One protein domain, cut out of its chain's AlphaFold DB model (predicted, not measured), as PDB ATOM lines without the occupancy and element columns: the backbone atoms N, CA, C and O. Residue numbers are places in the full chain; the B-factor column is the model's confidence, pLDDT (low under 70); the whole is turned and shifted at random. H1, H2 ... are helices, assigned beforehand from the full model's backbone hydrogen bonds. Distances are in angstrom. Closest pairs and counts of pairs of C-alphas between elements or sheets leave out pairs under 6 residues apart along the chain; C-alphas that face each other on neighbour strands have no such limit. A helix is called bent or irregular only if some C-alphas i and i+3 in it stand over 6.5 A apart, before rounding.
ATOM      1  N   LYS A  36     285.203 239.293 307.430       71.62
ATOM      2  CA  LYS A  36     286.541 239.479 306.830       71.62
ATOM      3  C   LYS A  36     287.510 240.232 307.759       71.62
ATOM      4  O   LYS A  36     288.706 239.992 307.686       71.62
ATOM      5  N   LEU A  37     287.009 241.116 308.626       71.69
ATOM      6  CA  LEU A  37     287.851 241.905 309.525       71.69
ATOM      7  C   LEU A  37     288.419 241.049 310.664       71.69
ATOM      8  O   LEU A  37     289.614 241.146 310.893       71.69
ATOM      9  N   ILE A  38     287.631 240.147 311.273       74.88
ATOM     10  CA  ILE A  38     288.160 239.167 312.251       74.88
ATOM     11  C   ILE A  38     289.274 238.335 311.603       74.88
ATOM     12  O   ILE A  38     290.352 238.216 312.164       74.88
ATOM     13  N   ALA A  39     289.044 237.807 310.395       79.62
ATOM     14  CA  ALA A  39     290.033 236.976 309.705       79.62
ATOM     15  C   ALA A  39     291.336 237.730 309.365       79.62
ATOM     16  O   ALA A  39     292.409 237.136 309.398       79.62
ATOM     17  N   LEU A  40     291.260 239.030 309.058       77.12
ATOM     18  CA  LEU A  40     292.443 239.874 308.857       77.12
ATOM     19  C   LEU A  40     293.156 240.221 310.177       77.12
ATOM     20  O   LEU A  40     294.372 240.383 310.168       77.12
ATOM     21  N   ASP A  41     292.418 240.324 311.285       78.00
ATOM     22  CA  ASP A  41     292.966 240.564 312.626       78.00
ATOM     23  C   ASP A  41     293.696 239.323 313.159       78.00
ATOM     24  O   ASP A  41     294.858 239.407 313.538       78.00
ATOM     25  N   GLN A  42     293.060 238.152 313.061       81.25
ATOM     26  CA  GLN A  42     293.637 236.837 313.366       81.25
ATOM     27  C   GLN A  42     294.915 236.591 312.544       81.25
ATOM     28  O   GLN A  42     295.953 236.235 313.090       81.25
ATOM     29  N   TRP A  43     294.885 236.881 311.237       82.94
ATOM     30  CA  TRP A  43     296.068 236.804 310.370       82.94
ATOM     31  C   TRP A  43     297.205 237.750 310.817       82.94
ATOM     32  O   TRP A  43     298.378 237.435 310.629       82.94
ATOM     33  N   TYR A  44     296.881 238.902 311.412       80.12
ATOM     34  CA  TYR A  44     297.868 239.852 311.935       80.12
ATOM     35  C   TYR A  44     298.420 239.458 313.321       80.12
ATOM     36  O   TYR A  44     299.592 239.721 313.588       80.12
ATOM     37  N   GLN A  45     297.603 238.835 314.176       78.88
ATOM     38  CA  GLN A  45     297.973 238.390 315.528       78.88
ATOM     39  C   GLN A  45     298.745 237.060 315.525       78.88
ATOM     40  O   GLN A  45     299.762 236.955 316.203       78.88
ATOM     41  N   ASP A  46     298.285 236.068 314.756       79.69
ATOM     42  CA  ASP A  46     298.802 234.692 314.791       79.69
ATOM     43  C   ASP A  46     299.735 234.394 313.601       79.69
ATOM     44  O   ASP A  46     300.929 234.148 313.778       79.69
ATOM     45  N   GLU A  47     299.221 234.463 312.364       78.56
ATOM     46  CA  GLU A  47     299.982 234.038 311.176       78.56
ATOM     47  C   GLU A  47     301.179 234.955 310.868       78.56
ATOM     48  O   GLU A  47     302.243 234.477 310.473       78.56
ATOM     49  N   LEU A  48     301.041 236.279 311.019       78.75
ATOM     50  CA  LEU A  48     302.111 237.214 310.662       78.75
ATOM     51  C   LEU A  48     303.353 237.084 311.576       78.75
ATOM     52  O   LEU A  48     304.463 237.074 311.031       78.75
ATOM     53  N   PRO A  49     303.238 236.942 312.914       75.38
ATOM     54  CA  PRO A  49     304.389 236.637 313.763       75.38
ATOM     55  C   PRO A  49     305.032 235.280 313.469       75.38
ATOM     56  O   PRO A  49     306.260 235.217 313.442       75.38
ATOM     57  N   GLU A  50     304.261 234.223 313.182       78.31
ATOM     58  CA  GLU A  50     304.826 232.922 312.786       78.31
ATOM     59  C   GLU A  50     305.609 233.016 311.465       78.31
ATOM     60  O   GLU A  50     306.756 232.568 311.383       78.31
ATOM     61  N   LEU A  51     305.047 233.682 310.448       74.88
ATOM     62  CA  LEU A  51     305.705 233.919 309.156       74.88
ATOM     63  C   LEU A  51     306.984 234.764 309.277       74.88
ATOM     64  O   LEU A  51     307.913 234.578 308.489       74.88
ATOM     65  N   LEU A  52     307.052 235.678 310.250       74.38
ATOM     66  CA  LEU A  52     308.247 236.479 310.543       74.38
ATOM     67  C   LEU A  52     309.263 235.747 311.435       74.38
ATOM     68  O   LEU A  52     310.455 236.027 311.333       74.38
ATOM     69  N   ALA A  53     308.823 234.820 312.290       75.50
ATOM     70  CA  ALA A  53     309.696 233.976 313.107       75.50
ATOM     71  C   ALA A  53     310.356 232.855 312.285       75.50
ATOM     72  O   ALA A  53     311.493 232.478 312.562       75.50
ATOM     73  N   GLY A  54     309.676 232.360 311.247       70.81
ATOM     74  CA  GLY A  54     310.202 231.368 310.305       70.81
ATOM     75  C   GLY A  54     311.183 231.910 309.253       70.81
ATOM     76  O   GLY A  54     311.648 231.133 308.419       70.81
ATOM     77  N   ARG A  55     311.497 233.216 309.250       72.50
ATOM     78  CA  ARG A  55     312.447 233.841 308.309       72.50
ATOM     79  C   ARG A  55     313.719 234.301 309.013       72.50
ATOM     80  O   ARG A  55     313.670 234.997 310.023       72.50
ATOM     81  N   GLU A  56     314.859 233.970 308.413       57.91
ATOM     82  CA  GLU A  56     316.188 234.380 308.883       57.91
ATOM     83  C   GLU A  56     316.399 235.905 308.757       57.91
ATOM     84  O   GLU A  56     316.971 236.535 309.647       57.91
ATOM     85  N   GLU A  57     315.827 236.527 307.717       59.62
ATOM     86  CA  GLU A  57     315.694 237.983 307.591       59.62
ATOM     87  C   GLU A  57     314.235 238.431 307.765       59.62
ATOM     88  O   GLU A  57     313.318 237.932 307.109       59.62
ATOM     89  N   LYS A  58     314.009 239.441 308.612       65.50
ATOM     90  CA  LYS A  58     312.671 239.940 308.982       65.50
ATOM     91  C   LYS A  58     312.085 240.906 307.942       65.50
ATOM     92  O   LYS A  58     311.785 242.057 308.257       65.50
ATOM     93  N   TYR A  59     311.932 240.450 306.700       69.62
ATOM     94  CA  TYR A  59     311.278 241.216 305.635       69.62
ATOM     95  C   TYR A  59     309.781 240.896 305.506       69.62
ATOM     96  O   TYR A  59     309.345 239.746 305.605       69.62
ATOM     97  N   LEU A  60     309.000 241.938 305.210       72.12
ATOM     98  CA  LEU A  60     307.615 241.832 304.756       72.12
ATOM     99  C   LEU A  60     307.595 241.771 303.227       72.12
ATOM    100  O   LEU A  60     308.133 242.650 302.551       72.12
ATOM    101  N   THR A  61     306.942 240.756 302.673       78.62
ATOM    102  CA  THR A  61     306.676 240.668 301.236       78.62
ATOM    103  C   THR A  61     305.636 241.705 300.804       78.62
ATOM    104  O   THR A  61     304.856 242.233 301.602       78.62
ATOM    105  N   LYS A  62     305.576 241.974 299.496       75.94
ATOM    106  CA  LYS A  62     304.575 242.875 298.907       75.94
ATOM    107  C   LYS A  62     303.134 242.424 299.190       75.94
ATOM    108  O   LYS A  62     302.259 243.271 299.333       75.94
ATOM    109  N   GLU A  63     302.884 241.120 299.275       77.25
ATOM    110  CA  GLU A  63     301.545 240.566 299.516       77.25
ATOM    111  C   GLU A  63     301.124 240.705 300.983       77.25
ATOM    112  O   GLU A  63     299.999 241.114 301.262       77.25
ATOM    113  N   GLU A  64     302.046 240.476 301.922       77.19
ATOM    114  CA  GLU A  64     301.839 240.752 303.350       77.19
ATOM    115  C   GLU A  64     301.611 242.249 303.593       77.19
ATOM    116  O   GLU A  64     300.682 242.622 304.307       77.19
ATOM    117  N   LEU A  65     302.382 243.121 302.932       79.44
ATOM    118  CA  LEU A  65     302.174 244.570 302.991       79.44
ATOM    119  C   LEU A  65     300.807 244.984 302.419       79.44
ATOM    120  O   LEU A  65     300.167 245.875 302.974       79.44
ATOM    121  N   LEU A  66     300.334 244.337 301.347       81.31
ATOM    122  CA  LEU A  66     299.006 244.584 300.776       81.31
ATOM    123  C   LEU A  66     297.874 244.084 301.686       81.31
ATOM    124  O   LEU A  66     296.899 244.812 301.862       81.31
ATOM    125  N   LYS A  67     298.006 242.909 302.321       75.88
ATOM    126  CA  LYS A  67     297.060 242.426 303.349       75.88
ATOM    127  C   LYS A  67     297.013 243.360 304.564       75.88
ATOM    128  O   LYS A  67     295.932 243.717 305.020       75.88
ATOM    129  N   LEU A  68     298.175 243.804 305.050       77.69
ATOM    130  CA  LEU A  68     298.299 244.729 306.182       77.69
ATOM    131  C   LEU A  68     297.730 246.114 305.826       77.69
ATOM    132  O   LEU A  68     297.035 246.725 306.637       77.69
ATOM    133  N   MET A  69     297.938 246.589 304.592       77.44
ATOM    134  CA  MET A  69     297.237 247.764 304.067       77.44
ATOM    135  C   MET A  69     295.727 247.542 303.976       77.44
ATOM    136  O   MET A  69     294.994 248.451 304.350       77.44
ATOM    137  N   GLU A  70     295.238 246.377 303.534       75.06
ATOM    138  CA  GLU A  70     293.796 246.100 303.506       75.06
ATOM    139  C   GLU A  70     293.203 246.123 304.921       75.06
ATOM    140  O   GLU A  70     292.244 246.855 305.133       75.06
ATOM    141  N   TRP A  71     293.801 245.439 305.901       73.62
ATOM    142  CA  TRP A  71     293.386 245.504 307.312       73.62
ATOM    143  C   TRP A  71     293.362 246.950 307.834       73.62
ATOM    144  O   TRP A  71     292.332 247.435 308.309       73.62
ATOM    145  N   LYS A  72     294.458 247.695 307.644       72.12
ATOM    146  CA  LYS A  72     294.602 249.081 308.116       72.12
ATOM    147  C   LYS A  72     293.653 250.069 307.420       72.12
ATOM    148  O   LYS A  72     293.287 251.085 308.013       72.12
ATOM    149  N   LEU A  73     293.293 249.816 306.159       68.06
ATOM    150  CA  LEU A  73     292.399 250.662 305.365       68.06
ATOM    151  C   LEU A  73     290.937 250.211 305.414       68.06
ATOM    152  O   LEU A  73     290.070 251.041 305.141       68.06
ATOM    153  N   THR A  74     290.625 248.962 305.791       62.75
ATOM    154  CA  THR A  74     289.246 248.563 306.087       62.75
ATOM    155  C   THR A  74     288.758 249.395 307.265       62.75
ATOM    156  O   THR A  74     289.250 249.236 308.381       62.75
ATOM    157  N   PRO A  75     287.805 250.323 307.062       54.94
ATOM    158  CA  PRO A  75     287.494 251.271 308.104       54.94
ATOM    159  C   PRO A  75     286.794 250.535 309.238       54.94
ATOM    160  O   PRO A  75     285.772 249.859 309.019       54.94
ATOM    161  N   PHE A  76     287.283 250.767 310.458       53.12
ATOM    162  CA  PHE A  76     286.636 250.389 311.714       53.12
ATOM    163  C   PHE A  76     285.399 251.264 311.993       53.12
ATOM    164  O   PHE A  76     285.226 251.915 313.022       53.12
ATOM    165  N   SER A  77     284.546 251.336 310.973       42.66
ATOM    166  CA  SER A  77     283.286 252.049 310.948       42.66
ATOM    167  C   SER A  77     282.251 251.192 311.665       42.66
ATOM    168  O   SER A  77     281.511 250.424 311.039       42.66
TER     169      SER A  77
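Overview. This is residues 36 to 77 of the 105 residues of an uncharacterized protein of Micrurus lemniscatus lemniscatus (UniProt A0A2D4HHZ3). A helical hairpin: the long helix H1 runs out, and the shorter H2 folds back beside part of it, with the turn, residues 53 to 58, sticking out at one end. The printed part has 42 residues, with two named helices in the order H1, H2, which hold 30 of them, and no named strand; the class is all helix. The whole is only just compact, close to loose, with a radius of gyration of the C-alphas of 10.9 A and spans of 37 by 18 by 11 A.

Along the chain. Find C-alpha 36 at (286.541, 239.479, 306.830); from there H1, residues 36 to 53, runs 24.6 A, with a kink of 34 degrees near residue 43. H1 is neither bent nor irregular, but only just: C-alphas 45 and 48 are 6.5 A apart. H2, residues 62 to 73, runs 15.8 A to C-alpha 73 at (292.399, 250.662, 305.365).

Arrangement. H1 and H2 form a hairpin and touch, through residues 37 to 44 and 67 to 71 alone; look at Leu 40 and Trp 71, whose C-alphas are the closest, 5.9 A apart. They run opposite ways at a steep tilt of 39 degrees. Every O i to N i+4 pair is within hydrogen-bond range in H2, and 11 of 14 in H1.

Size, cuts and confidence. The C-alphas farthest apart, of Glu 56 and Ser 77, are 37.4 A apart. The printed part has no cut, and the link from H1 to H2 is short. Confidence is low, under 70, at residues 56 to 59 and 73 to 77.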